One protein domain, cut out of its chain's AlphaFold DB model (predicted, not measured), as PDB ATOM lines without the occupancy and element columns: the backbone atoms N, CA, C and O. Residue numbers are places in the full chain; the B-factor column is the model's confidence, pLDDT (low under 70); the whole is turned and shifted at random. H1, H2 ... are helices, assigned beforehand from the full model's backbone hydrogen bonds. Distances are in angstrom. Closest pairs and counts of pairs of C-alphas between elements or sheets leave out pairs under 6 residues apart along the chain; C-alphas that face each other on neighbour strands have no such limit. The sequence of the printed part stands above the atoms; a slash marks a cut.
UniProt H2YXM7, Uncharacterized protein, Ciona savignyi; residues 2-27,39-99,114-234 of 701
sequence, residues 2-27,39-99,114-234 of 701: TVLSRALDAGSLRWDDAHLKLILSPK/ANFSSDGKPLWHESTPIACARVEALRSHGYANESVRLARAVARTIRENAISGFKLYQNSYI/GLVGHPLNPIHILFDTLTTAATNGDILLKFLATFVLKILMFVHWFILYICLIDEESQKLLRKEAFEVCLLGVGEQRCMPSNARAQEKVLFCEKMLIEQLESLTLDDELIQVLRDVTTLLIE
ATOM      1  N   THR A   2     212.816 208.784 237.653       59.22
ATOM      2  CA  THR A   2     211.669 207.942 238.052       59.22
ATOM      3  C   THR A   2     210.361 208.743 238.049       59.22
ATOM      4  O   THR A   2     210.389 209.976 238.062       59.22
ATOM      5  N   VAL A   3     209.204 208.067 238.045       60.50
ATOM      6  CA  VAL A   3     207.879 208.714 238.181       60.50
ATOM      7  C   VAL A   3     207.821 209.590 239.440       60.50
ATOM      8  O   VAL A   3     207.337 210.715 239.372       60.50
ATOM      9  N   LEU A   4     208.429 209.127 240.536       60.91
ATOM     10  CA  LEU A   4     208.529 209.852 241.805       60.91
ATOM     11  C   LEU A   4     209.237 211.209 241.659       60.91
ATOM     12  O   LEU A   4     208.711 212.222 242.097       60.91
ATOM     13  N   SER A   5     210.388 211.258 240.973       62.34
ATOM     14  CA  SER A   5     211.102 212.529 240.751       62.34
ATOM     15  C   SER A   5     210.277 213.552 239.961       62.34
ATOM     16  O   SER A   5     210.371 214.743 240.213       62.34
ATOM     17  N   ARG A   6     209.412 213.088 239.049       63.00
ATOM     18  CA  ARG A   6     208.516 213.959 238.271       63.00
ATOM     19  C   ARG A   6     207.302 214.423 239.078       63.00
ATOM     20  O   ARG A   6     206.831 215.533 238.872       63.00
ATOM     21  N   ALA A   7     206.801 213.587 239.985       63.31
ATOM     22  CA  ALA A   7     205.750 213.975 240.922       63.31
ATOM     23  C   ALA A   7     206.252 215.036 241.919       63.31
ATOM     24  O   ALA A   7     205.524 215.972 242.231       63.31
ATOM     25  N   LEU A   8     207.516 214.945 242.347       65.62
ATOM     26  CA  LEU A   8     208.168 215.974 243.165       65.62
ATOM     27  C   LEU A   8     208.341 217.296 242.401       65.62
ATOM     28  O   LEU A   8     208.055 218.351 242.963       65.62
ATOM     29  N   ASP A   9     208.706 217.247 241.112       62.25
ATOM     30  CA  ASP A   9     208.729 218.437 240.246       62.25
ATOM     31  C   ASP A   9     207.324 219.081 240.151       62.25
ATOM     32  O   ASP A   9     207.198 220.302 240.237       62.25
ATOM     33  N   ALA A  10     206.250 218.282 240.066       62.22
ATOM     34  CA  ALA A  10     204.869 218.784 240.104       62.22
ATOM     35  C   ALA A  10     204.476 219.386 241.473       62.22
ATOM     36  O   ALA A  10     203.683 220.321 241.530       62.22
ATOM     37  N   GLY A  11     205.075 218.930 242.577       61.75
ATOM     38  CA  GLY A  11     204.909 219.545 243.900       61.75
ATOM     39  C   GLY A  11     205.471 220.973 244.003       61.75
ATOM     40  O   GLY A  11     205.109 221.709 244.914       61.75
ATOM     41  N   SER A  12     206.317 221.390 243.054       63.09
ATOM     42  CA  SER A  12     206.886 222.744 242.980       63.09
ATOM     43  C   SER A  12     206.080 223.723 242.107       63.09
ATOM     44  O   SER A  12     206.513 224.859 241.891       63.09
ATOM     45  N   LEU A  13     204.905 223.311 241.609       72.19
ATOM     46  CA  LEU A  13     204.024 224.128 240.771       72.19
ATOM     47  C   LEU A  13     203.550 225.388 241.514       72.19
ATOM     48  O   LEU A  13     202.657 225.342 242.357       72.19
ATOM     49  N   ARG A  14     204.112 226.547 241.162       79.31
ATOM     50  CA  ARG A  14     203.655 227.852 241.670       79.31
ATOM     51  C   ARG A  14     202.586 228.438 240.755       79.31
ATOM     52  O   ARG A  14     202.785 228.470 239.542       79.31
ATOM     53  N   TRP A  15     201.480 228.919 241.319       82.50
ATOM     54  CA  TRP A  15     200.429 229.655 240.593       82.50
ATOM     55  C   TRP A  15     200.596 231.181 240.682       82.50
ATOM     56  O   TRP A  15     199.841 231.931 240.068       82.50
ATOM     57  N   ASP A  16     201.607 231.646 241.423       80.00
ATOM     58  CA  ASP A  16     201.797 233.065 241.736       80.00
ATOM     59  C   ASP A  16     202.506 233.899 240.671       80.00
ATOM     60  O   ASP A  16     202.621 235.113 240.831       80.00
ATOM     61  N   ASP A  17     202.928 233.275 239.574       83.25
ATOM     62  CA  ASP A  17     203.585 233.956 238.464       83.25
ATOM     63  C   ASP A  17     202.672 235.042 237.857       83.25
ATOM     64  O   ASP A  17     201.524 234.793 237.471       83.25
ATOM     65  N   ALA A  18     203.189 236.271 237.777       81.81
ATOM     66  CA  ALA A  18     202.459 237.428 237.269       81.81
ATOM     67  C   ALA A  18     202.073 237.285 235.784       81.81
ATOM     68  O   ALA A  18     201.012 237.761 235.374       81.81
ATOM     69  N   HIS A  19     202.902 236.609 234.985       84.56
ATOM     70  CA  HIS A  19     202.634 236.319 233.576       84.56
ATOM     71  C   HIS A  19     201.618 235.183 233.419       84.56
ATOM     72  O   HIS A  19     200.728 235.268 232.576       84.56
ATOM     73  N   LEU A  20     201.660 234.166 234.288       85.25
ATOM     74  CA  LEU A  20     200.618 233.133 234.322       85.25
ATOM     75  C   LEU A  20     199.254 233.748 234.659       85.25
ATOM     76  O   LEU A  20     198.286 233.538 233.931       85.25
ATOM     77  N   LYS A  21     199.184 234.585 235.702       85.25
ATOM     78  CA  LYS A  21     197.961 235.321 236.074       85.25
ATOM     79  C   LYS A  21     197.444 236.194 234.922       85.25
ATOM     80  O   LYS A  21     196.232 236.294 234.733       85.25
ATOM     81  N   LEU A  22     198.338 236.774 234.112       83.00
ATOM     82  CA  LEU A  22     197.972 237.518 232.902       83.00
ATOM     83  C   LEU A  22     197.321 236.613 231.844       83.00
ATOM     84  O   LEU A  22     196.270 236.977 231.317       83.00
ATOM     85  N   ILE A  23     197.910 235.446 231.558       83.44
ATOM     86  CA  ILE A  23     197.389 234.473 230.581       83.44
ATOM     87  C   ILE A  23     195.999 233.969 230.984       83.44
ATOM     88  O   ILE A  23     195.114 233.863 230.135       83.44
ATOM     89  N   LEU A  24     195.797 233.676 232.271       84.25
ATOM     90  CA  LEU A  24     194.523 233.158 232.779       84.25
ATOM     91  C   LEU A  24     193.424 234.234 232.791       84.25
ATOM     92  O   LEU A  24     192.244 233.915 232.649       84.25
ATOM     93  N   SER A  25     193.786 235.518 232.902       79.31
ATOM     94  CA  SER A  25     192.817 236.612 232.989       79.31
ATOM     95  C   SER A  25     192.019 236.837 231.684       79.31
ATOM     96  O   SER A  25     192.573 236.755 230.588       79.31
ATOM     97  N   PRO A  26     190.715 237.180 231.760       64.38
ATOM     98  CA  PRO A  26     189.883 237.447 230.578       64.38
ATOM     99  C   PRO A  26     190.171 238.803 229.912       64.38
ATOM    100  O   PRO A  26     189.783 239.029 228.766       64.38
ATOM    101  N   LYS A  27     190.826 239.735 230.616       56.00
ATOM    102  CA  LYS A  27     191.022 241.114 230.153       56.00
ATOM    103  C   LYS A  27     192.305 241.235 229.324       56.00
ATOM    104  O   LYS A  27     193.401 241.254 229.877       56.00
ATOM    105  N   ALA A  39     210.609 238.484 225.348       63.66
ATOM    106  CA  ALA A  39     210.649 237.033 225.188       63.66
ATOM    107  C   ALA A  39     209.324 236.311 225.519       63.66
ATOM    108  O   ALA A  39     209.120 235.192 225.062       63.66
ATOM    109  N   ASN A  40     208.417 236.916 226.296       77.75
ATOM    110  CA  ASN A  40     207.171 236.265 226.747       77.75
ATOM    111  C   ASN A  40     205.983 236.411 225.781       77.75
ATOM    112  O   ASN A  40     204.883 235.929 226.068       77.75
ATOM    113  N   PHE A  41     206.187 237.087 224.650       80.12
ATOM    114  CA  PHE A  41     205.164 237.331 223.643       80.12
ATOM    115  C   PHE A  41     205.690 236.973 222.256       80.12
ATOM    116  O   PHE A  41     206.861 237.168 221.951       80.12
ATOM    117  N   SER A  42     204.786 236.469 221.426       77.12
ATOM    118  CA  SER A  42     205.019 236.177 220.018       77.12
ATOM    119  C   SER A  42     205.291 237.447 219.210       77.12
ATOM    120  O   SER A  42     204.931 238.545 219.644       77.12
ATOM    121  N   SER A  43     205.809 237.301 217.985       71.81
ATOM    122  CA  SER A  43     205.879 238.398 217.003       71.81
ATOM    123  C   SER A  43     204.522 239.073 216.776       71.81
ATOM    124  O   SER A  43     204.466 240.270 216.515       71.81
ATOM    125  N   ASP A  44     203.433 238.322 216.956       70.88
ATOM    126  CA  ASP A  44     202.054 238.798 216.811       70.88
ATOM    127  C   ASP A  44     201.489 239.422 218.109       70.88
ATOM    128  O   ASP A  44     200.286 239.662 218.222       70.88
ATOM    129  N   GLY A  45     202.316 239.606 219.147       73.06
ATOM    130  CA  GLY A  45     201.913 240.168 220.444       73.06
ATOM    131  C   GLY A  45     201.047 239.242 221.311       73.06
ATOM    132  O   GLY A  45     200.425 239.688 222.276       73.06
ATOM    133  N   LYS A  46     200.969 237.949 220.978       81.12
ATOM    134  CA  LYS A  46     200.221 236.928 221.739       81.12
ATOM    135  C   LYS A  46     201.091 236.337 222.858       81.12
ATOM    136  O   LYS A  46     202.284 236.168 222.637       81.12
ATOM    137  N   PRO A  47     200.536 235.987 224.031       83.62
ATOM    138  CA  PRO A  47     201.338 235.471 225.140       83.62
ATOM    139  C   PRO A  47     201.872 234.055 224.868       83.62
ATOM    140  O   PRO A  47     201.169 233.225 224.283       83.62
ATOM    141  N   LEU A  48     203.092 233.799 225.344       86.56
ATOM    142  CA  LEU A  48     203.805 232.518 225.332       86.56
ATOM    143  C   LEU A  48     204.036 232.035 226.769       86.56
ATOM    144  O   LEU A  48     204.114 232.851 227.685       86.56
ATOM    145  N   TRP A  49     204.169 230.728 226.974       88.81
ATOM    146  CA  TRP A  49     204.430 230.129 228.283       88.81
ATOM    147  C   TRP A  49     205.670 229.232 228.239       88.81
ATOM    148  O   TRP A  49     205.620 228.093 227.773       88.81
ATOM    149  N   HIS A  50     206.785 229.759 228.750       81.75
ATOM    150  CA  HIS A  50     208.104 229.121 228.727       81.75
ATOM    151  C   HIS A  50     208.336 228.250 229.968       81.75
ATOM    152  O   HIS A  50     209.167 228.548 230.820       81.75
ATOM    153  N   GLU A  51     207.587 227.156 230.071       84.94
ATOM    154  CA  GLU A  51     207.804 226.082 231.050       84.94
ATOM    155  C   GLU A  51     208.043 224.763 230.298       84.94
ATOM    156  O   GLU A  51     207.778 224.648 229.098       84.94
ATOM    157  N   SER A  52     208.549 223.740 230.987       84.31
ATOM    158  CA  SER A  52     208.627 222.391 230.418       84.31
ATOM    159  C   SER A  52     207.237 221.937 229.960       84.31
ATOM    160  O   SER A  52     206.308 221.893 230.767       84.31
ATOM    161  N   THR A  53     207.085 221.576 228.681       87.19
ATOM    162  CA  THR A  53     205.779 221.261 228.077       87.19
ATOM    163  C   THR A  53     204.968 220.227 228.874       87.19
ATOM    164  O   THR A  53     203.795 220.490 229.122       87.19
ATOM    165  N   PRO A  54     205.538 219.106 229.372       86.31
ATOM    166  CA  PRO A  54     204.798 218.178 230.231       86.31
ATOM    167  C   PRO A  54     204.219 218.791 231.511       86.31
ATOM    168  O   PRO A  54     203.138 218.394 231.935       86.31
ATOM    169  N   ILE A  55     204.925 219.743 232.122       85.12
ATOM    170  CA  ILE A  55     204.508 220.410 233.363       85.12
ATOM    171  C   ILE A  55     203.426 221.448 233.055       85.12
ATOM    172  O   ILE A  55     202.396 221.489 233.727       85.12
ATOM    173  N   ALA A  56     203.604 222.217 231.979       88.19
ATOM    174  CA  ALA A  56     202.604 223.169 231.518       88.19
ATOM    175  C   ALA A  56     201.270 222.480 231.171       88.19
ATOM    176  O   ALA A  56     200.207 222.954 231.565       88.19
ATOM    177  N   CYS A  57     201.311 221.319 230.506       89.25
ATOM    178  CA  CYS A  57     200.106 220.535 230.223       89.25
ATOM    179  C   CYS A  57     199.458 219.969 231.492       89.25
ATOM    180  O   CYS A  57     198.235 219.907 231.566       89.25
ATOM    181  N   ALA A  58     200.238 219.612 232.517       87.81
ATOM    182  CA  ALA A  58     199.674 219.205 233.805       87.81
ATOM    183  C   ALA A  58     198.898 220.353 234.481       87.81
ATOM    184  O   ALA A  58     197.858 220.104 235.085       87.81
ATOM    185  N   ARG A  59     199.340 221.614 234.330       89.12
ATOM    186  CA  ARG A  59     198.576 222.793 234.787       89.12
ATOM    187  C   ARG A  59     197.274 222.973 234.016       89.12
ATOM    188  O   ARG A  59     196.254 223.272 234.625       89.12
ATOM    189  N   VAL A  60     197.313 222.797 232.693       89.75
ATOM    190  CA  VAL A  60     196.110 222.846 231.845       89.75
ATOM    191  C   VAL A  60     195.099 221.801 232.314       89.75
ATOM    192  O   VAL A  60     193.933 222.131 232.516       89.75
ATOM    193  N   GLU A  61     195.554 220.572 232.553       89.06
ATOM    194  CA  GLU A  61     194.687 219.490 233.014       89.06
ATOM    195  C   GLU A  61     194.132 219.738 234.417       89.06
ATOM    196  O   GLU A  61     192.952 219.501 234.648       89.06
ATOM    197  N   ALA A  62     194.940 220.281 235.333       88.69
ATOM    198  CA  ALA A  62     194.471 220.676 236.658       88.69
ATOM    199  C   ALA A  62     193.382 221.760 236.576       88.69
ATOM    200  O   ALA A  62     192.343 221.647 237.215       88.69
ATOM    201  N   LEU A  63     193.572 222.798 235.753       88.50
ATOM    202  CA  LEU A  63     192.539 223.820 235.547       88.50
ATOM    203  C   LEU A  63     191.255 223.204 234.984       88.50
ATOM    204  O   LEU A  63     190.164 223.522 235.456       88.50
ATOM    205  N   ARG A  64     191.383 222.291 234.017       87.19
ATOM    206  CA  ARG A  64     190.244 221.598 233.413       87.19
ATOM    207  C   ARG A  64     189.485 220.740 234.428       87.19
ATOM    208  O   ARG A  64     188.266 220.852 234.501       87.19
ATOM    209  N   SER A  65     190.182 219.928 235.223       87.31
ATOM    210  CA  SER A  65     189.559 219.033 236.208       87.31
ATOM    211  C   SER A  65     188.925 219.778 237.388       87.31
ATOM    212  O   SER A  65     187.934 219.309 237.941       87.31
ATOM    213  N   HIS A  66     189.440 220.962 237.735       86.94
ATOM    214  CA  HIS A  66     188.871 221.842 238.762       86.94
ATOM    215  C   HIS A  66     187.756 222.777 238.250       86.94
ATOM    216  O   HIS A  66     187.279 223.621 239.005       86.94
ATOM    217  N   GLY A  67     187.314 222.635 236.993       83.88
ATOM    218  CA  GLY A  67     186.178 223.383 236.436       83.88
ATOM    219  C   GLY A  67     186.522 224.739 235.804       83.88
ATOM    220  O   GLY A  67     185.629 225.442 235.337       83.88
ATOM    221  N   TYR A  68     187.805 225.098 235.714       84.94
ATOM    222  CA  TYR A  68     188.290 226.322 235.065       84.94
ATOM    223  C   TYR A  68     188.544 226.094 233.565       84.94
ATOM    224  O   TYR A  68     189.678 226.144 233.079       84.94
ATOM    225  N   ALA A  69     187.481 225.776 232.819       82.38
ATOM    226  CA  ALA A  69     187.569 225.399 231.404       82.38
ATOM    227  C   ALA A  69     188.081 226.538 230.498       82.38
ATOM    228  O   ALA A  69     188.865 226.308 229.583       82.38
ATOM    229  N   ASN A  70     187.699 227.788 230.763       82.06
ATOM    230  CA  ASN A  70     188.120 228.926 229.938       82.06
ATOM    231  C   ASN A  70     189.588 229.302 230.181       82.06
ATOM    232  O   ASN A  70     190.332 229.640 229.256       82.06
ATOM    233  N   GLU A  71     190.021 229.237 231.435       86.19
ATOM    234  CA  GLU A  71     191.394 229.463 231.867       86.19
ATOM    235  C   GLU A  71     192.325 228.372 231.331       86.19
ATOM    236  O   GLU A  71     193.417 228.684 230.844       86.19
ATOM    237  N   SER A  72     191.880 227.108 231.356       88.19
ATOM    238  CA  SER A  72     192.640 225.980 230.810       88.19
ATOM    239  C   SER A  72     192.862 226.137 229.305       88.19
ATOM    240  O   SER A  72     193.991 225.970 228.848       88.19
ATOM    241  N   VAL A  73     191.849 226.580 228.548       87.25
ATOM    242  CA  VAL A  73     191.969 226.868 227.109       87.25
ATOM    243  C   VAL A  73     192.940 228.019 226.847       87.25
ATOM    244  O   VAL A  73     193.801 227.910 225.975       87.25
ATOM    245  N   ARG A  74     192.876 229.125 227.603       87.50
ATOM    246  CA  ARG A  74     193.827 230.246 227.436       87.50
ATOM    247  C   ARG A  74     195.271 229.806 227.664       87.50
ATOM    248  O   ARG A  74     196.147 230.171 226.873       87.50
ATOM    249  N   LEU A  75     195.504 229.005 228.704       88.81
ATOM    250  CA  LEU A  75     196.819 228.447 228.991       88.81
ATOM    251  C   LEU A  75     197.255 227.450 227.908       88.81
ATOM    252  O   LEU A  75     198.370 227.567 227.403       88.81
ATOM    253  N   ALA A  76     196.374 226.541 227.481       89.94
ATOM    254  CA  ALA A  76     196.644 225.572 226.418       89.94
ATOM    255  C   ALA A  76     197.072 226.262 225.116       89.94
ATOM    256  O   ALA A  76     198.058 225.861 224.501       89.94
ATOM    257  N   ARG A  77     196.411 227.363 224.739       90.19
ATOM    258  CA  ARG A  77     196.779 228.175 223.567       90.19
ATOM    259  C   ARG A  77     198.144 228.851 223.712       90.19
ATOM    260  O   ARG A  77     198.887 228.942 222.737       90.19
ATOM    261  N   ALA A  78     198.497 229.336 224.904       88.38
ATOM    262  CA  ALA A  78     199.821 229.914 225.152       88.38
ATOM    263  C   ALA A  78     200.928 228.848 225.043       88.38
ATOM    264  O   ALA A  78     201.956 229.080 224.403       88.38
ATOM    265  N   VAL A  79     200.692 227.650 225.588       89.81
ATOM    266  CA  VAL A  79     201.610 226.503 225.475       89.81
ATOM    267  C   VAL A  79     201.740 226.045 224.019       89.81
ATOM    268  O   VAL A  79     202.856 225.887 223.528       89.81
ATOM    269  N   ALA A  80     200.622 225.916 223.301       88.44
ATOM    270  CA  ALA A  80     200.560 225.575 221.879       88.44
ATOM    271  C   ALA A  80     201.441 226.489 221.014       88.44
ATOM    272  O   ALA A  80     202.284 226.023 220.243       88.44
ATOM    273  N   ARG A  81     201.304 227.808 221.194       89.00
ATOM    274  CA  ARG A  81     202.124 228.805 220.487       89.00
ATOM    275  C   ARG A  81     203.597 228.694 220.838       89.00
ATOM    276  O   ARG A  81     204.440 228.821 219.960       89.00
ATOM    277  N   THR A  82     203.905 228.399 222.097       88.19
ATOM    278  CA  THR A  82     205.288 228.198 222.542       88.19
ATOM    279  C   THR A  82     205.915 226.980 221.856       88.19
ATOM    280  O   THR A  82     207.048 227.059 221.390       88.19
ATOM    281  N   ILE A  83     205.178 225.869 221.718       87.56
ATOM    282  CA  ILE A  83     205.639 224.681 220.973       87.56
ATOM    283  C   ILE A  83     205.926 225.048 219.512       87.56
ATOM    284  O   ILE A  83     207.002 224.734 218.997       87.56
ATOM    285  N   ARG A  84     205.000 225.764 218.865       86.94
ATOM    286  CA  ARG A  84     205.157 226.240 217.486       86.94
ATOM    287  C   ARG A  84     206.386 227.137 217.321       86.94
ATOM    288  O   ARG A  84     207.200 226.915 216.426       86.94
ATOM    289  N   GLU A  85     206.562 228.128 218.188       84.25
ATOM    290  CA  GLU A  85     207.712 229.032 218.118       84.25
ATOM    291  C   GLU A  85     209.035 228.336 218.397       84.25
ATOM    292  O   GLU A  85     210.035 228.640 217.743       84.25
ATOM    293  N   ASN A  86     209.050 227.368 219.310       83.56
ATOM    294  CA  ASN A  86     210.226 226.548 219.569       83.56
ATOM    295  C   ASN A  86     210.604 225.704 218.344       83.56
ATOM    296  O   ASN A  86     211.794 225.583 218.035       83.56
ATOM    297  N   ALA A  87     209.617 225.171 217.615       81.38
ATOM    298  CA  ALA A  87     209.843 224.447 216.365       81.38
ATOM    299  C   ALA A  87     210.422 225.367 215.272       81.38
ATOM    300  O   ALA A  87     211.466 225.055 214.691       81.38
ATOM    301  N   ILE A  88     209.818 226.541 215.051       83.06
ATOM    302  CA  ILE A  88     210.268 227.524 214.047       83.06
ATOM    303  C   ILE A  88     211.658 228.080 214.393       83.06
ATOM    304  O   ILE A  88     212.536 228.165 213.533       83.06
ATOM    305  N   SER A  89     211.889 228.443 215.653       80.06
ATOM    306  CA  SER A  89     213.179 228.964 216.121       80.06
ATOM    307  C   SER A  89     214.273 227.903 216.019       80.06
ATOM    308  O   SER A  89     215.379 228.193 215.560       80.06
ATOM    309  N   GLY A  90     213.958 226.649 216.367       74.38
ATOM    310  CA  GLY A  90     214.857 225.511 216.179       74.38
ATOM    311  C   GLY A  90     215.239 225.297 214.713       74.38
ATOM    312  O   GLY A  90     216.409 225.049 214.412       74.38
ATOM    313  N   PHE A  91     214.284 225.458 213.797       74.88
ATOM    314  CA  PHE A  91     214.535 225.406 212.360       74.88
ATOM    315  C   PHE A  91     215.439 226.551 211.874       74.88
ATOM    316  O   PHE A  91     216.455 226.285 211.230       74.88
ATOM    317  N   LYS A  92     215.156 227.808 212.249       78.62
ATOM    318  CA  LYS A  92     215.986 228.974 211.878       78.62
ATOM    319  C   LYS A  92     217.434 228.832 212.358       78.62
ATOM    320  O   LYS A  92     218.374 229.099 211.608       78.62
ATOM    321  N   LEU A  93     217.629 228.365 213.593       74.19
ATOM    322  CA  LEU A  93     218.960 228.083 214.141       74.19
ATOM    323  C   LEU A  93     219.692 227.014 213.324       74.19
ATOM    324  O   LEU A  93     220.873 227.173 213.007       74.19
ATOM    325  N   TYR A  94     218.988 225.949 212.937       70.50
ATOM    326  CA  TYR A  94     219.554 224.904 212.094       70.50
ATOM    327  C   TYR A  94     219.948 225.426 210.708       70.50
ATOM    328  O   TYR A  94     221.078 225.190 210.279       70.50
ATOM    329  N   GLN A  95     219.083 226.186 210.036       72.75
ATOM    330  CA  GLN A  95     219.364 226.758 208.718       72.75
ATOM    331  C   GLN A  95     220.600 227.673 208.749       72.75
ATOM    332  O   GLN A  95     221.504 227.526 207.925       72.75
ATOM    333  N   ASN A  96     220.705 228.531 209.768       70.56
ATOM    334  CA  ASN A  96     221.867 229.398 209.975       70.56
ATOM    335  C   ASN A  96     223.156 228.602 210.247       70.56
ATOM    336  O   ASN A  96     224.228 228.961 209.760       70.56
ATOM    337  N   SER A  97     223.063 227.495 210.993       66.50
ATOM    338  CA  SER A  97     224.206 226.609 211.256       66.50
ATOM    339  C   SER A  97     224.645 225.808 210.021       66.50
ATOM    340  O   SER A  97     225.839 225.584 209.819       66.50
ATOM    341  N   TYR A  98     223.699 225.423 209.157       57.62
ATOM    342  CA  TYR A  98     223.962 224.703 207.910       57.62
ATOM    343  C   TYR A  98     224.745 225.569 206.915       57.62
ATOM    344  O   TYR A  98     225.706 225.094 206.307       57.62
ATOM    345  N   ILE A  99     224.395 226.857 206.819       58.25
ATOM    346  CA  ILE A  99     225.061 227.835 205.943       58.25
ATOM    347  C   ILE A  99     226.515 228.105 206.387       58.25
ATOM    348  O   ILE A  99     227.366 228.374 205.544       58.25
ATOM    349  N   GLY A 114     210.681 212.056 224.625       71.56
ATOM    350  CA  GLY A 114     209.825 212.839 223.724       71.56
ATOM    351  C   GLY A 114     208.478 213.195 224.358       71.56
ATOM    352  O   GLY A 114     208.089 212.604 225.370       71.56
ATOM    353  N   LEU A 115     207.747 214.137 223.754       82.56
ATOM    354  CA  LEU A 115     206.409 214.527 224.221       82.56
ATOM    355  C   LEU A 115     205.377 213.394 224.071       82.56
ATOM    356  O   LEU A 115     204.483 213.248 224.908       82.56
ATOM    357  N   VAL A 116     205.532 212.547 223.051       85.06
ATOM    358  CA  VAL A 116     204.696 211.357 222.820       85.06
ATOM    359  C   VAL A 116     205.195 210.170 223.644       85.06
ATOM    360  O   VAL A 116     206.386 209.860 223.657       85.06
ATOM    361  N   GLY A 117     204.274 209.490 224.337       80.69
ATOM    362  CA  GLY A 117     204.583 208.396 225.267       80.69
ATOM    363  C   GLY A 117     205.015 208.865 226.661       80.69
ATOM    364  O   GLY A 117     205.245 208.040 227.551       80.69
ATOM    365  N   HIS A 118     205.078 210.182 226.889       83.44
ATOM    366  CA  HIS A 118     205.332 210.743 228.210       83.44
ATOM    367  C   HIS A 118     204.202 210.353 229.189       83.44
ATOM    368  O   HIS A 118     203.031 210.381 228.810       83.44
ATOM    369  N   PRO A 119     204.493 210.023 230.465       79.31
ATOM    370  CA  PRO A 119     203.458 209.633 231.428       79.31
ATOM    371  C   PRO A 119     202.346 210.664 231.632       79.31
ATOM    372  O   PRO A 119     201.207 210.263 231.823       79.31
ATOM    373  N   LEU A 120     202.680 211.956 231.539       82.12
ATOM    374  CA  LEU A 120     201.733 213.079 231.640       82.12
ATOM    375  C   LEU A 120     200.970 213.377 230.336       82.12
ATOM    376  O   LEU A 120     200.218 214.332 230.303       82.12
ATOM    377  N   ASN A 121     201.203 212.620 229.259       86.06
ATOM    378  CA  ASN A 121     200.486 212.714 227.981       86.06
ATOM    379  C   ASN A 121     200.213 214.156 227.455       86.06
ATOM    380  O   ASN A 121     199.072 214.500 227.149       86.06
ATOM    381  N   PRO A 122     201.244 215.020 227.341       88.69
ATOM    382  CA  PRO A 122     201.067 216.458 227.132       88.69
ATOM    383  C   PRO A 122     200.370 216.835 225.824       88.69
ATOM    384  O   PRO A 122     199.561 217.759 225.817       88.69
ATOM    385  N   ILE A 123     200.681 216.140 224.725       92.19
ATOM    386  CA  ILE A 123     200.103 216.439 223.406       92.19
ATOM    387  C   ILE A 123     198.615 216.110 223.378       92.19
ATOM    388  O   ILE A 123     197.829 216.915 222.890       92.19
ATOM    389  N   HIS A 124     198.222 214.974 223.953       91.12
ATOM    390  CA  HIS A 124     196.817 214.595 224.036       91.12
ATOM    391  C   HIS A 124     196.018 215.578 224.894       91.12
ATOM    392  O   HIS A 124     194.944 215.978 224.472       91.12
ATOM    393  N   ILE A 125     196.554 216.034 226.035       90.69
ATOM    394  CA  ILE A 125     195.887 217.051 226.870       90.69
ATOM    395  C   ILE A 125     195.653 218.335 226.068       90.69
ATOM    396  O   ILE A 125     194.546 218.864 226.066       90.69
ATOM    397  N   LEU A 126     196.667 218.845 225.358       91.12
ATOM    398  CA  LEU A 126     196.511 220.057 224.542       91.12
ATOM    399  C   LEU A 126     195.511 219.854 223.402       91.12
ATOM    400  O   LEU A 126     194.665 220.711 223.171       91.12
ATOM    401  N   PHE A 127     195.590 218.722 222.706       90.88
ATOM    402  CA  PHE A 127     194.679 218.414 221.611       90.88
ATOM    403  C   PHE A 127     193.232 218.281 222.102       90.88
ATOM    404  O   PHE A 127     192.342 218.908 221.538       90.88
ATOM    405  N   ASP A 128     192.998 217.531 223.179       90.81
ATOM    406  CA  ASP A 128     191.673 217.292 223.752       90.81
ATOM    407  C   ASP A 128     191.074 218.574 224.346       90.81
ATOM    408  O   ASP A 128     189.935 218.921 224.049       90.81
ATOM    409  N   THR A 129     191.853 219.354 225.105       89.19
ATOM    410  CA  THR A 129     191.391 220.640 225.671       89.19
ATOM    411  C   THR A 129     190.997 221.653 224.598       89.19
ATOM    412  O   THR A 129     189.975 222.322 224.731       89.19
ATOM    413  N   LEU A 130     191.768 221.764 223.513       88.81
ATOM    414  CA  LEU A 130     191.468 222.702 222.432       88.81
ATOM    415  C   LEU A 130     190.335 222.198 221.526       88.81
ATOM    416  O   LEU A 130     189.507 222.996 221.096       88.81
ATOM    417  N   THR A 131     190.264 220.889 221.271       86.69
ATOM    418  CA  THR A 131     189.203 220.287 220.447       86.69
ATOM    419  C   THR A 131     187.856 220.320 221.164       86.69
ATOM    420  O   THR A 131     186.870 220.740 220.569       86.69
ATOM    421  N   THR A 132     187.811 219.979 222.457       86.69
ATOM    422  CA  THR A 132     186.585 220.083 223.272       86.69
ATOM    423  C   THR A 132     186.095 221.523 223.385       86.69
ATOM    424  O   THR A 132     184.894 221.770 223.319       86.69
ATOM    425  N   ALA A 133     187.004 222.496 223.485       83.88
ATOM    426  CA  ALA A 133     186.640 223.909 223.451       83.88
ATOM    427  C   ALA A 133     186.118 224.358 222.076       83.88
ATOM    428  O   ALA A 133     185.217 225.189 222.010       83.88
ATOM    429  N   ALA A 134     186.649 223.798 220.985       81.56
ATOM    430  CA  ALA A 134     186.182 224.091 219.632       81.56
ATOM    431  C   ALA A 134     184.794 223.488 219.339       81.56
ATOM    432  O   ALA A 134     184.028 224.087 218.590       81.56
ATOM    433  N   THR A 135     184.445 222.335 219.923       76.56
ATOM    434  CA  THR A 135     183.117 221.710 219.751       76.56
ATOM    435  C   THR A 135     182.056 222.296 220.678       76.56
ATOM    436  O   THR A 135     180.894 222.410 220.290       76.56
ATOM    437  N   ASN A 136     182.442 222.677 221.899       66.50
ATOM    438  CA  ASN A 136     181.520 223.101 222.956       66.50
ATOM    439  C   ASN A 136     181.235 224.608 222.961       66.50
ATOM    440  O   ASN A 136     180.759 225.110 223.980       66.50
ATOM    441  N   GLY A 137     181.504 225.305 221.848       56.69
ATOM    442  CA  GLY A 137     181.182 226.720 221.651       56.69
ATOM    443  C   GLY A 137     179.859 227.095 222.306       56.69
ATOM    444  O   GLY A 137     178.842 226.466 221.990       56.69
ATOM    445  N   ASP A 138     179.938 228.019 223.273       53.25
ATOM    446  CA  ASP A 138     178.980 228.240 224.360       53.25
ATOM    447  C   ASP A 138     177.554 227.811 223.988       53.25
ATOM    448  O   ASP A 138     176.799 228.531 223.332       53.25
ATOM    449  N   ILE A 139     177.153 226.622 224.454       48.25
ATOM    450  CA  ILE A 139     175.783 226.092 224.318       48.25
ATOM    451  C   ILE A 139     174.762 227.127 224.821       48.25
ATOM    452  O   ILE A 139     173.666 227.247 224.280       48.25
ATOM    453  N   LEU A 140     175.164 227.931 225.808       44.97
ATOM    454  CA  LEU A 140     174.424 229.060 226.361       44.97
ATOM    455  C   LEU A 140     174.154 230.168 225.333       44.97
ATOM    456  O   LEU A 140     173.052 230.707 225.306       44.97
ATOM    457  N   LEU A 141     175.116 230.472 224.459       50.19
ATOM    458  CA  LEU A 141     174.964 231.466 223.401       50.19
ATOM    459  C   LEU A 141     174.058 230.947 222.276       50.19
ATOM    460  O   LEU A 141     173.233 231.698 221.763       50.19
ATOM    461  N   LYS A 142     174.129 229.646 221.961       49.75
ATOM    462  CA  LYS A 142     173.205 228.979 221.023       49.75
ATOM    463  C   LYS A 142     171.769 228.931 221.562       49.75
ATOM    464  O   LYS A 142     170.835 229.183 220.802       49.75
ATOM    465  N   PHE A 143     171.595 228.688 222.866       49.66
ATOM    466  CA  PHE A 143     170.299 228.752 223.560       49.66
ATOM    467  C   PHE A 143     169.738 230.183 223.614       49.66
ATOM    468  O   PHE A 143     168.560 230.404 223.338       49.66
ATOM    469  N   LEU A 144     170.582 231.175 223.918       50.31
ATOM    470  CA  LEU A 144     170.210 232.592 223.898       50.31
ATOM    471  C   LEU A 144     169.864 233.063 222.479       50.31
ATOM    472  O   LEU A 144     168.879 233.773 222.308       50.31
ATOM    473  N   ALA A 145     170.591 232.620 221.452       49.38
ATOM    474  CA  ALA A 145     170.294 232.940 220.058       49.38
ATOM    475  C   ALA A 145     168.929 232.388 219.605       49.38
ATOM    476  O   ALA A 145     168.207 233.076 218.885       49.38
ATOM    477  N   THR A 146     168.526 231.195 220.068       53.09
ATOM    478  CA  THR A 146     167.186 230.638 219.785       53.09
ATOM    479  C   THR A 146     166.080 231.333 220.581       53.09
ATOM    480  O   THR A 146     164.979 231.515 220.063       53.09
ATOM    481  N   PHE A 147     166.360 231.766 221.813       49.38
ATOM    482  CA  PHE A 147     165.384 232.454 222.663       49.38
ATOM    483  C   PHE A 147     165.164 233.925 222.253       49.38
ATOM    484  O   PHE A 147     164.049 234.439 222.333       49.38
ATOM    485  N   VAL A 148     166.211 234.597 221.762       50.41
ATOM    486  CA  VAL A 148     166.207 236.030 221.413       50.41
ATOM    487  C   VAL A 148     165.794 236.292 219.956       50.41
ATOM    488  O   VAL A 148     165.418 237.414 219.627       50.41
ATOM    489  N   LEU A 149     165.709 235.265 219.096       49.31
ATOM    490  CA  LEU A 149     165.187 235.387 217.721       49.31
ATOM    491  C   LEU A 149     163.736 235.926 217.655       49.31
ATOM    492  O   LEU A 149     163.281 236.352 216.597       49.31
ATOM    493  N   LYS A 150     163.014 235.950 218.784       51.06
ATOM    494  CA  LYS A 150     161.682 236.561 218.911       51.06
ATOM    495  C   LYS A 150     161.684 238.073 219.189       51.06
ATOM    496  O   LYS A 150     160.612 238.668 219.136       51.06
ATOM    497  N   ILE A 151     162.824 238.713 219.485       55.84
ATOM    498  CA  ILE A 151     162.874 240.124 219.911       55.84
ATOM    499  C   ILE A 151     163.957 240.915 219.141       55.84
ATOM    500  O   ILE A 151     165.134 240.896 219.481       55.84
ATOM    501  N   LEU A 152     163.490 241.680 218.144       51.44
ATOM    502  CA  LEU A 152     164.096 242.839 217.451       51.44
ATOM    503  C   LEU A 152     165.374 242.680 216.578       51.44
ATOM    504  O   LEU A 152     166.418 242.164 216.966       51.44
ATOM    505  N   MET A 153     165.310 243.298 215.391       49.78
ATOM    506  CA  MET A 153     166.249 243.221 214.254       49.78
ATOM    507  C   MET A 153     167.681 243.757 214.508       49.78
ATOM    508  O   MET A 153     168.617 243.339 213.833       49.78
ATOM    509  N   PHE A 154     167.892 244.642 215.492       48.91
ATOM    510  CA  PHE A 154     169.225 245.173 215.845       48.91
ATOM    511  C   PHE A 154     170.055 244.176 216.671       48.91
ATOM    512  O   PHE A 154     171.274 244.079 216.531       48.91
ATOM    513  N   VAL A 155     169.373 243.369 217.486       51.16
ATOM    514  CA  VAL A 155     169.984 242.291 218.264       51.16
ATOM    515  C   VAL A 155     170.397 241.145 217.336       51.16
ATOM    516  O   VAL A 155     171.420 240.517 217.572       51.16
ATOM    517  N   HIS A 156     169.697 240.947 216.214       47.06
ATOM    518  CA  HIS A 156     170.057 239.956 215.197       47.06
ATOM    519  C   HIS A 156     171.418 240.233 214.535       47.06
ATOM    520  O   HIS A 156     172.218 239.312 214.425       47.06
ATOM    521  N   TRP A 157     171.733 241.479 214.157       48.50
ATOM    522  CA  TRP A 157     173.043 241.817 213.569       48.50
ATOM    523  C   TRP A 157     174.191 241.688 214.584       48.50
ATOM    524  O   TRP A 157     175.256 241.173 214.257       48.50
ATOM    525  N   PHE A 158     173.955 242.082 215.840       49.09
ATOM    526  CA  PHE A 158     174.929 241.931 216.925       49.09
ATOM    527  C   PHE A 158     175.141 240.459 217.324       49.09
ATOM    528  O   PHE A 158     176.274 240.046 217.546       49.09
ATOM    529  N   ILE A 159     174.081 239.643 217.346       53.03
ATOM    530  CA  ILE A 159     174.166 238.191 217.564       53.03
ATOM    531  C   ILE A 159     174.854 237.511 216.381       53.03
ATOM    532  O   ILE A 159     175.730 236.691 216.610       53.03
ATOM    533  N   LEU A 160     174.536 237.877 215.134       49.94
ATOM    534  CA  LEU A 160     175.213 237.347 213.946       49.94
ATOM    535  C   LEU A 160     176.711 237.679 213.979       49.94
ATOM    536  O   LEU A 160     177.532 236.816 213.699       49.94
ATOM    537  N   TYR A 161     177.075 238.896 214.395       53.44
ATOM    538  CA  TYR A 161     178.464 239.315 214.585       53.44
ATOM    539  C   TYR A 161     179.176 238.532 215.703       53.44
ATOM    540  O   TYR A 161     180.319 238.119 215.523       53.44
ATOM    541  N   ILE A 162     178.513 238.272 216.837       54.50
ATOM    542  CA  ILE A 162     179.076 237.444 217.917       54.50
ATOM    543  C   ILE A 162     179.196 235.978 217.482       54.50
ATOM    544  O   ILE A 162     180.236 235.379 217.730       54.50
ATOM    545  N   CYS A 163     178.197 235.417 216.798       50.97
ATOM    546  CA  CYS A 163     178.249 234.062 216.246       50.97
ATOM    547  C   CYS A 163     179.370 233.920 215.208       50.97
ATOM    548  O   CYS A 163     180.080 232.924 215.215       50.97
ATOM    549  N   LEU A 164     179.593 234.938 214.370       52.03
ATOM    550  CA  LEU A 164     180.678 234.948 213.387       52.03
ATOM    551  C   LEU A 164     182.062 235.028 214.060       52.03
ATOM    552  O   LEU A 164     183.001 234.363 213.631       52.03
ATOM    553  N   ILE A 165     182.191 235.788 215.154       57.97
ATOM    554  CA  ILE A 165     183.412 235.816 215.979       57.97
ATOM    555  C   ILE A 165     183.625 234.484 216.710       57.97
ATOM    556  O   ILE A 165     184.766 234.035 216.831       57.97
ATOM    557  N   ASP A 166     182.555 233.861 217.202       61.53
ATOM    558  CA  ASP A 166     182.591 232.569 217.885       61.53
ATOM    559  C   ASP A 166     183.026 231.458 216.914       61.53
ATOM    560  O   ASP A 166     183.976 230.733 217.212       61.53
ATOM    561  N   GLU A 167     182.469 231.420 215.700       63.84
ATOM    562  CA  GLU A 167     182.885 230.501 214.631       63.84
ATOM    563  C   GLU A 167     184.353 230.691 214.221       63.84
ATOM    564  O   GLU A 167     185.109 229.720 214.170       63.84
ATOM    565  N   GLU A 168     184.807 231.926 213.987       69.88
ATOM    566  CA  GLU A 168     186.217 232.208 213.668       69.88
ATOM    567  C   GLU A 168     187.157 231.828 214.825       69.88
ATOM    568  O   GLU A 168     188.275 231.337 214.621       69.88
ATOM    569  N   SER A 169     186.705 231.997 216.070       72.19
ATOM    570  CA  SER A 169     187.471 231.589 217.244       72.19
ATOM    571  C   SER A 169     187.568 230.065 217.377       72.19
ATOM    572  O   SER A 169     188.654 229.562 217.683       72.19
ATOM    573  N   GLN A 170     186.488 229.335 217.076       76.25
ATOM    574  CA  GLN A 170     186.425 227.869 217.070       76.25
ATOM    575  C   GLN A 170     187.283 227.270 215.955       76.25
ATOM    576  O   GLN A 170     188.045 226.334 216.209       76.25
ATOM    577  N   LYS A 171     187.253 227.852 214.750       80.19
ATOM    578  CA  LYS A 171     188.159 227.480 213.649       80.19
ATOM    579  C   LYS A 171     189.622 227.669 214.046       80.19
ATOM    580  O   LYS A 171     190.440 226.766 213.865       80.19
ATOM    581  N   LEU A 172     189.955 228.802 214.672       83.75
ATOM    582  CA  LEU A 172     191.311 229.075 215.151       83.75
ATOM    583  C   LEU A 172     191.755 228.100 216.255       83.75
ATOM    584  O   LEU A 172     192.910 227.677 216.259       83.75
ATOM    585  N   LEU A 173     190.860 227.729 217.178       84.44
ATOM    586  CA  LEU A 173     191.111 226.718 218.212       84.44
ATOM    587  C   LEU A 173     191.383 225.343 217.591       84.44
ATOM    588  O   LEU A 173     192.379 224.709 217.936       84.44
ATOM    589  N   ARG A 174     190.552 224.920 216.632       86.00
ATOM    590  CA  ARG A 174     190.720 223.659 215.893       86.00
ATOM    591  C   ARG A 174     192.043 223.629 215.125       86.00
ATOM    592  O   ARG A 174     192.750 222.624 215.160       86.00
ATOM    593  N   LYS A 175     192.424 224.749 214.507       88.94
ATOM    594  CA  LYS A 175     193.712 224.931 213.825       88.94
ATOM    595  C   LYS A 175     194.903 224.834 214.780       88.94
ATOM    596  O   LYS A 175     195.844 224.100 214.491       88.94
ATOM    597  N   GLU A 176     194.862 225.539 215.915       87.25
ATOM    598  CA  GLU A 176     195.915 225.478 216.943       87.25
ATOM    599  C   GLU A 176     196.026 224.052 217.533       87.25
ATOM    600  O   GLU A 176     197.139 223.560 217.723       87.25
ATOM    601  N   ALA A 177     194.904 223.353 217.756       89.88
ATOM    602  CA  ALA A 177     194.885 221.961 218.222       89.88
ATOM    603  C   ALA A 177     195.557 221.011 217.221       89.88
ATOM    604  O   ALA A 177     196.440 220.227 217.582       89.88
ATOM    605  N   PHE A 178     195.158 221.115 215.952       92.25
ATOM    606  CA  PHE A 178     195.672 220.298 214.862       92.25
ATOM    607  C   PHE A 178     197.177 220.520 214.658       92.25
ATOM    608  O   PHE A 178     197.948 219.562 214.660       92.25
ATOM    609  N   GLU A 179     197.619 221.779 214.588       91.44
ATOM    610  CA  GLU A 179     199.029 222.147 214.415       91.44
ATOM    611  C   GLU A 179     199.921 221.583 215.535       91.44
ATOM    612  O   GLU A 179     200.963 220.982 215.262       91.44
ATOM    613  N   VAL A 180     199.510 221.726 216.801       90.69
ATOM    614  CA  VAL A 180     200.279 221.218 217.950       90.69
ATOM    615  C   VAL A 180     200.370 219.703 217.946       90.69
ATOM    616  O   VAL A 180     201.429 219.159 218.266       90.69
ATOM    617  N   CYS A 181     199.284 219.017 217.588       93.00
ATOM    618  CA  CYS A 181     199.288 217.564 217.503       93.00
ATOM    619  C   CYS A 181     200.280 217.083 216.433       93.00
ATOM    620  O   CYS A 181     201.141 216.254 216.731       93.00
ATOM    621  N   LEU A 182     200.259 217.681 215.235       93.12
ATOM    622  CA  LEU A 182     201.207 217.361 214.161       93.12
ATOM    623  C   LEU A 182     202.667 217.620 214.567       93.12
ATOM    624  O   LEU A 182     203.533 216.767 214.355       93.12
ATOM    625  N   LEU A 183     202.951 218.776 215.178       89.81
ATOM    626  CA  LEU A 183     204.296 219.125 215.649       89.81
ATOM    627  C   LEU A 183     204.774 218.198 216.772       89.81
ATOM    628  O   LEU A 183     205.941 217.812 216.794       89.81
ATOM    629  N   GLY A 184     203.878 217.822 217.686       88.81
ATOM    630  CA  GLY A 184     204.175 216.920 218.793       88.81
ATOM    631  C   GLY A 184     204.456 215.490 218.335       88.81
ATOM    632  O   GLY A 184     205.407 214.867 218.806       88.81
ATOM    633  N   VAL A 185     203.663 214.965 217.393       91.19
ATOM    634  CA  VAL A 185     203.878 213.619 216.841       91.19
ATOM    635  C   VAL A 185     205.145 213.564 215.987       91.19
ATOM    636  O   VAL A 185     205.892 212.590 216.102       91.19
ATOM    637  N   GLY A 186     205.409 214.614 215.198       88.50
ATOM    638  CA  GLY A 186     206.581 214.751 214.326       88.50
ATOM    639  C   GLY A 186     207.891 215.136 215.028       88.50
ATOM    640  O   GLY A 186     208.932 215.216 214.366       88.50
ATOM    641  N   GLU A 187     207.875 215.376 216.341       86.81
ATOM    642  CA  GLU A 187     209.076 215.681 217.123       86.81
ATOM    643  C   GLU A 187     210.047 214.491 217.131       86.81
ATOM    644  O   GLU A 187     209.669 213.333 217.344       86.81
ATOM    645  N   GLN A 188     211.336 214.780 216.952       84.56
ATOM    646  CA  GLN A 188     212.386 213.786 217.116       84.56
ATOM    647  C   GLN A 188     212.478 213.352 218.585       84.56
ATOM    648  O   GLN A 188     212.753 214.164 219.468       84.56
ATOM    649  N   ARG A 189     212.321 212.052 218.849       83.94
ATOM    650  CA  ARG A 189     212.351 211.484 220.206       83.94
ATOM    651  C   ARG A 189     213.235 210.252 220.273       83.94
ATOM    652  O   ARG A 189     213.212 209.446 219.353       83.94
ATOM    653  N   CYS A 190     213.983 210.084 221.362       80.44
ATOM    654  CA  CYS A 190     214.785 208.876 221.569       80.44
ATOM    655  C   CYS A 190     213.905 207.712 222.043       80.44
ATOM    656  O   CYS A 190     212.965 207.918 222.817       80.44
ATOM    657  N   MET A 191     214.218 206.495 221.596       82.94
ATOM    658  CA  MET A 191     213.544 205.290 222.077       82.94
ATOM    659  C   MET A 191     213.866 205.072 223.568       82.94
ATOM    660  O   MET A 191     215.042 205.078 223.939       82.94
ATOM    661  N   PRO A 192     212.868 204.882 224.453       82.12
ATOM    662  CA  PRO A 192     213.134 204.605 225.860       82.12
ATOM    663  C   PRO A 192     213.786 203.228 226.048       82.12
ATOM    664  O   PRO A 192     213.531 202.295 225.294       82.12
ATOM    665  N   SER A 193     214.570 203.067 227.113       79.62
ATOM    666  CA  SER A 193     215.262 201.809 227.438       79.62
ATOM    667  C   SER A 193     214.327 200.656 227.826       79.62
ATOM    668  O   SER A 193     214.677 199.495 227.659       79.62
ATOM    669  N   ASN A 194     213.147 200.961 228.373       83.56
ATOM    670  CA  ASN A 194     212.251 199.959 228.956       83.56
ATOM    671  C   ASN A 194     211.221 199.482 227.923       83.56
ATOM    672  O   ASN A 194     210.460 200.313 227.429       83.56
ATOM    673  N   ALA A 195     211.097 198.170 227.698       85.81
ATOM    674  CA  ALA A 195     210.157 197.572 226.735       85.81
ATOM    675  C   ALA A 195     208.717 198.113 226.855       85.81
ATOM    676  O   ALA A 195     208.141 198.601 225.888       85.81
ATOM    677  N   ARG A 196     208.162 198.169 228.075       85.44
ATOM    678  CA  ARG A 196     206.807 198.705 228.303       85.44
ATOM    679  C   ARG A 196     206.672 200.193 227.963       85.44
ATOM    680  O   ARG A 196     205.612 200.651 227.545       85.44
ATOM    681  N   ALA A 197     207.740 200.967 228.155       83.81
ATOM    682  CA  ALA A 197     207.760 202.366 227.748       83.81
ATOM    683  C   ALA A 197     207.852 202.499 226.219       83.81
ATOM    684  O   ALA A 197     207.260 203.426 225.675       83.81
ATOM    685  N   GLN A 198     208.534 201.573 225.533       88.25
ATOM    686  CA  GLN A 198     208.575 201.519 224.068       88.25
ATOM    687  C   GLN A 198     207.176 201.241 223.503       88.25
ATOM    688  O   GLN A 198     206.685 202.020 222.689       88.25
ATOM    689  N   GLU A 199     206.480 200.222 224.016       88.81
ATOM    690  CA  GLU A 199     205.087 199.927 223.645       88.81
ATOM    691  C   GLU A 199     204.166 201.132 223.873       88.81
ATOM    692  O   GLU A 199     203.370 201.489 223.006       88.81
ATOM    693  N   LYS A 200     204.306 201.815 225.020       87.62
ATOM    694  CA  LYS A 200     203.510 203.009 225.331       87.62
ATOM    695  C   LYS A 200     203.745 204.140 224.329       87.62
ATOM    696  O   LYS A 200     202.782 204.792 223.938       87.62
ATOM    697  N   VAL A 201     204.987 204.381 223.901       88.19
ATOM    698  CA  VAL A 201     205.289 205.399 222.876       88.19
ATOM    699  C   VAL A 201     204.549 205.083 221.578       88.19
ATOM    700  O   VAL A 201     203.898 205.963 221.020       88.19
ATOM    701  N   LEU A 202     204.600 203.827 221.132       89.56
ATOM    702  CA  LEU A 202     203.966 203.394 219.889       89.56
ATOM    703  C   LEU A 202     202.438 203.366 219.960       89.56
ATOM    704  O   LEU A 202     201.788 203.624 218.944       89.56
ATOM    705  N   PHE A 203     201.876 203.068 221.134       90.44
ATOM    706  CA  PHE A 203     200.443 203.146 221.404       90.44
ATOM    707  C   PHE A 203     199.956 204.599 221.409       90.44
ATOM    708  O   PHE A 203     198.994 204.921 220.721       90.44
ATOM    709  N   CYS A 204     200.645 205.494 222.127       90.31
ATOM    710  CA  CYS A 204     200.298 206.916 222.157       90.31
ATOM    711  C   CYS A 204     200.400 207.560 220.769       90.31
ATOM    712  O   CYS A 204     199.546 208.363 220.414       90.31
ATOM    713  N   GLU A 205     201.416 207.202 219.979       91.50
ATOM    714  CA  GLU A 205     201.526 207.641 218.584       91.50
ATOM    715  C   GLU A 205     200.313 207.199 217.762       91.50
ATOM    716  O   GLU A 205     199.700 208.025 217.095       91.50
ATOM    717  N   LYS A 206     199.939 205.916 217.845       92.00
ATOM    718  CA  LYS A 206     198.782 205.372 217.126       92.00
ATOM    719  C   LYS A 206     197.481 206.078 217.524       92.00
ATOM    720  O   LYS A 206     196.750 206.517 216.648       92.00
ATOM    721  N   MET A 207     197.240 206.247 218.822       93.31
ATOM    722  CA  MET A 207     196.052 206.924 219.347       93.31
ATOM    723  C   MET A 207     195.939 208.368 218.831       93.31
ATOM    724  O   MET A 207     194.865 208.789 218.415       93.31
ATOM    725  N   LEU A 208     197.039 209.129 218.825       92.50
ATOM    726  CA  LEU A 208     197.039 210.500 218.298       92.50
ATOM    727  C   LEU A 208     196.784 210.531 216.785       92.50
ATOM    728  O   LEU A 208     196.090 211.424 216.312       92.50
ATOM    729  N   ILE A 209     197.303 209.559 216.027       94.25
ATOM    730  CA  ILE A 209     197.023 209.441 214.588       94.25
ATOM    731  C   ILE A 209     195.542 209.132 214.348       94.25
ATOM    732  O   ILE A 209     194.926 209.797 213.528       94.25
ATOM    733  N   GLU A 210     194.941 208.203 215.094       93.88
ATOM    734  CA  GLU A 210     193.506 207.890 214.987       93.88
ATOM    735  C   GLU A 210     192.630 209.118 215.295       93.88
ATOM    736  O   GLU A 210     191.624 209.361 214.630       93.88
ATOM    737  N   GLN A 211     193.044 209.946 216.262       90.38
ATOM    738  CA  GLN A 211     192.391 211.227 216.549       90.38
ATOM    739  C   GLN A 211     192.551 212.257 215.421       90.38
ATOM    740  O   GLN A 211     191.667 213.083 215.226       90.38
ATOM    741  N   LEU A 212     193.662 212.235 214.683       91.31
ATOM    742  CA  LEU A 212     193.873 213.094 213.516       91.31
ATOM    743  C   LEU A 212     193.121 212.589 212.274       91.31
ATOM    744  O   LEU A 212     192.729 213.395 211.435       91.31
ATOM    745  N   GLU A 213     192.926 211.275 212.148       91.38
ATOM    746  CA  GLU A 213     192.163 210.635 211.068       91.38
ATOM    747  C   GLU A 213     190.651 210.835 211.214       91.38
ATOM    748  O   GLU A 213     189.944 210.866 210.210       91.38
ATOM    749  N   SER A 214     190.144 211.002 212.439       88.69
ATOM    750  CA  SER A 214     188.718 211.262 212.683       88.69
ATOM    751  C   SER A 214     188.283 212.696 212.358       88.69
ATOM    752  O   SER A 214     187.085 212.971 212.266       88.69
ATOM    753  N   LEU A 215     189.231 213.618 212.170       86.56
ATOM    754  CA  LEU A 215     188.940 215.002 211.810       86.56
ATOM    755  C   LEU A 215     188.655 215.137 210.311       86.56
ATOM    756  O   LEU A 215     189.437 214.705 209.466       86.56
ATOM    757  N   THR A 216     187.579 215.848 209.972       84.38
ATOM    758  CA  THR A 216     187.350 216.328 208.603       84.38
ATOM    759  C   THR A 216     188.367 217.419 208.268       84.38
ATOM    760  O   THR A 216     188.548 218.362 209.049       84.38
ATOM    761  N   LEU A 217     189.065 217.260 207.139       86.06
ATOM    762  CA  LEU A 217     190.098 218.178 206.666       86.06
ATOM    763  C   LEU A 217     189.485 219.224 205.727       86.06
ATOM    764  O   LEU A 217     189.162 218.908 204.585       86.06
ATOM    765  N   ASP A 218     189.369 220.456 206.214       87.62
ATOM    766  CA  ASP A 218     188.979 221.626 205.419       87.62
ATOM    767  C   ASP A 218     190.225 222.281 204.782       87.62
ATOM    768  O   ASP A 218     191.349 222.054 205.245       87.62
ATOM    769  N   ASP A 219     190.053 223.140 203.769       87.00
ATOM    770  CA  ASP A 219     191.163 223.781 203.028       87.00
ATOM    771  C   ASP A 219     192.184 224.486 203.944       87.00
ATOM    772  O   ASP A 219     193.397 224.418 203.728       87.00
ATOM    773  N   GLU A 220     191.722 225.109 205.033       87.31
ATOM    774  CA  GLU A 220     192.602 225.752 206.015       87.31
ATOM    775  C   GLU A 220     193.447 224.755 206.823       87.31
ATOM    776  O   GLU A 220     194.608 225.037 207.139       87.31
ATOM    777  N   LEU A 221     192.884 223.591 207.167       89.19
ATOM    778  CA  LEU A 221     193.602 222.526 207.871       89.19
ATOM    779  C   LEU A 221     194.590 221.831 206.937       89.19
ATOM    780  O   LEU A 221     195.688 221.481 207.365       89.19
ATOM    781  N   ILE A 222     194.252 221.697 205.655       92.06
ATOM    782  CA  ILE A 222     195.168 221.197 204.624       92.06
ATOM    783  C   ILE A 222     196.361 222.143 204.471       92.06
ATOM    784  O   ILE A 222     197.505 221.687 204.395       92.06
ATOM    785  N   GLN A 223     196.128 223.457 204.510       91.44
ATOM    786  CA  GLN A 223     197.215 224.430 204.467       91.44
ATOM    787  C   GLN A 223     198.130 224.315 205.696       91.44
ATOM    788  O   GLN A 223     199.350 224.283 205.551       91.44
ATOM    789  N   VAL A 224     197.562 224.141 206.895       91.19
ATOM    790  CA  VAL A 224     198.341 223.869 208.120       91.19
ATOM    791  C   VAL A 224     199.138 222.581 207.989       91.19
ATOM    792  O   VAL A 224     200.315 222.541 208.340       91.19
ATOM    793  N   LEU A 225     198.519 221.525 207.466       93.12
ATOM    794  CA  LEU A 225     199.163 220.237 207.250       93.12
ATOM    795  C   LEU A 225     200.368 220.381 206.315       93.12
ATOM    796  O   LEU A 225     201.430 219.819 206.592       93.12
ATOM    797  N   ARG A 226     200.240 221.175 205.244       93.25
ATOM    798  CA  ARG A 226     201.323 221.486 204.302       93.25
ATOM    799  C   ARG A 226     202.438 222.304 204.957       93.25
ATOM    800  O   ARG A 226     203.609 221.943 204.826       93.25
ATOM    801  N   ASP A 227     202.091 223.351 205.699       91.12
ATOM    802  CA  ASP A 227     203.045 224.225 206.391       91.12
ATOM    803  C   ASP A 227     203.832 223.459 207.465       91.12
ATOM    804  O   ASP A 227     205.058 223.550 207.551       91.12
ATOM    805  N   VAL A 228     203.155 222.622 208.252       91.00
ATOM    806  CA  VAL A 228     203.812 221.785 209.262       91.00
ATOM    807  C   VAL A 228     204.663 220.704 208.600       91.00
ATOM    808  O   VAL A 228     205.794 220.469 209.020       91.00
ATOM    809  N   THR A 229     204.176 220.064 207.535       92.81
ATOM    810  CA  THR A 229     204.934 219.024 206.823       92.81
ATOM    811  C   THR A 229     206.211 219.585 206.197       92.81
ATOM    812  O   THR A 229     207.278 218.985 206.332       92.81
ATOM    813  N   THR A 230     206.141 220.757 205.561       91.38
ATOM    814  CA  THR A 230     207.331 221.446 205.030       91.38
ATOM    815  C   THR A 230     208.305 221.810 206.150       91.38
ATOM    816  O   THR A 230     209.490 221.479 206.049       91.38
ATOM    817  N   LEU A 231     207.806 222.363 207.263       88.25
ATOM    818  CA  LEU A 231     208.614 222.667 208.445       88.25
ATOM    819  C   LEU A 231     209.294 221.421 209.035       88.25
ATOM    820  O   LEU A 231     210.437 221.514 209.475       88.25
ATOM    821  N   LEU A 232     208.638 220.257 209.048       89.00
ATOM    822  CA  LEU A 232     209.209 219.011 209.572       89.00
ATOM    823  C   LEU A 232     210.285 218.423 208.638       89.00
ATOM    824  O   LEU A 232     211.337 217.994 209.106       89.00
ATOM    825  N   ILE A 233     210.070 218.442 207.320       87.56
ATOM    826  CA  ILE A 233     211.039 217.913 206.336       87.56
ATOM    827  C   ILE A 233     212.309 218.766 206.288       87.56
ATOM    828  O   ILE A 233     213.432 218.247 206.217       87.56
ATOM    829  N   GLU A 234     212.131 220.086 206.272       82.75
ATOM    830  CA  GLU A 234     213.236 221.044 206.292       82.75
ATOM    831  C   GLU A 234     213.824 221.198 207.699       82.75
ATOM    832  O   GLU A 234     214.993 221.568 207.849       82.75
TER     833      GLU A 234
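AT A GLANCE: This is residues 2 to 27, 39 to 99 and 114 to 234 of the 701 residues of an uncharacterized protein of Ciona savignyi (UniProt H2YXM7). The longest helix, H7, runs along an elongated helical body: residues 169 to 185 lie among H4, H5, H8 and H9, while residues 153 to 168 with H6 form a long arm at one end. H4 crosses the body at a steep angle to H5 and H7, H3 folds back along the first part of H4, and the short H1 and H2 lie at the edge of the body near H3 and H4. H3, H4, H5, H7, H8 and H9 form an up-and-down bundle, each running against the one before it in the chain, part aligned and part crossed. The printed part has 208 residues with nine named helices, H1 to H9 in order, and no named strand; the class is all helix. The whole is compact, with a radius of gyration of the C-alphas of 19.2 A, and spans 66 by 40 by 35 A.

IN THESE COORDINATES: H7, residues 153 to 185, is 47.9 A long, from C-alpha 153 at (166.249, 243.221, 214.254) to C-alpha 185 at (203.878, 213.619, 216.841). H4, residues 69 to 99, is 45.4 A long. H8, residues 195 to 213, measures 27.2 A, H9, residues 219 to 234, 22.5 A, and H5, residues 122 to 135, 20.1 A. H3 holds residues 53 to 65, H6 residues 139 to 148, H1 residues 3 to 11 and H2 residues 18 to 24. H9 ends with C-alpha 234 at (213.236, 221.044, 206.292).

HOW THE PARTS SIT: H7 touches H5 with residues 169 to 184 alone, opposite ways at a shallow tilt of 20 degrees; the closest C-alphas, of Ala 134 and Gln 170, are 4.6 A apart. H7 touches H9 the same way at 27 degrees, a shallow tilt, closest at C-alphas 175 and 221, 6.4 A. H7 and H8 form a helical hairpin at 33 degrees, only just short of steep, closest at C-alphas 185 and 205, 6.7 A. H6 is close to H7 but not clearly touching, with C-alphas 145 and 159 at 7.0 A. The hub, H4, touches five helices, among them H7 at a steep tilt of 49 degrees, with C-alphas 80 and 180 closest at 5.9 A. H3 and H4 form a helical hairpin at 14 degrees, closest at C-alphas 60 and 72, 4.8 A. H2 touches H4 at C-alphas 24 and 71, 4.9 A. H1 is close to H3 but not clearly touching, with C-alphas 10 and 55 at 6.9 A. Every O i to N i+4 pair is within hydrogen-bond range in H1, H2, H3, H4, H5, H6, H8 and H9, and 28 of 29 are in H7.

THE WHOLE: The two C-alphas farthest apart, of Leu 152 and Ser 193, are 66.3 A apart. Residues 28 to 38 and 100 to 113 are not printed; the gaps between C-alphas are 20.7 A and 27.8 A. Of the links that are printed whole, none is long. Mean pLDDT of the printed part is 78.5, and it is under 70 in 50 residues, among them 2 to 12 and 136 to 168.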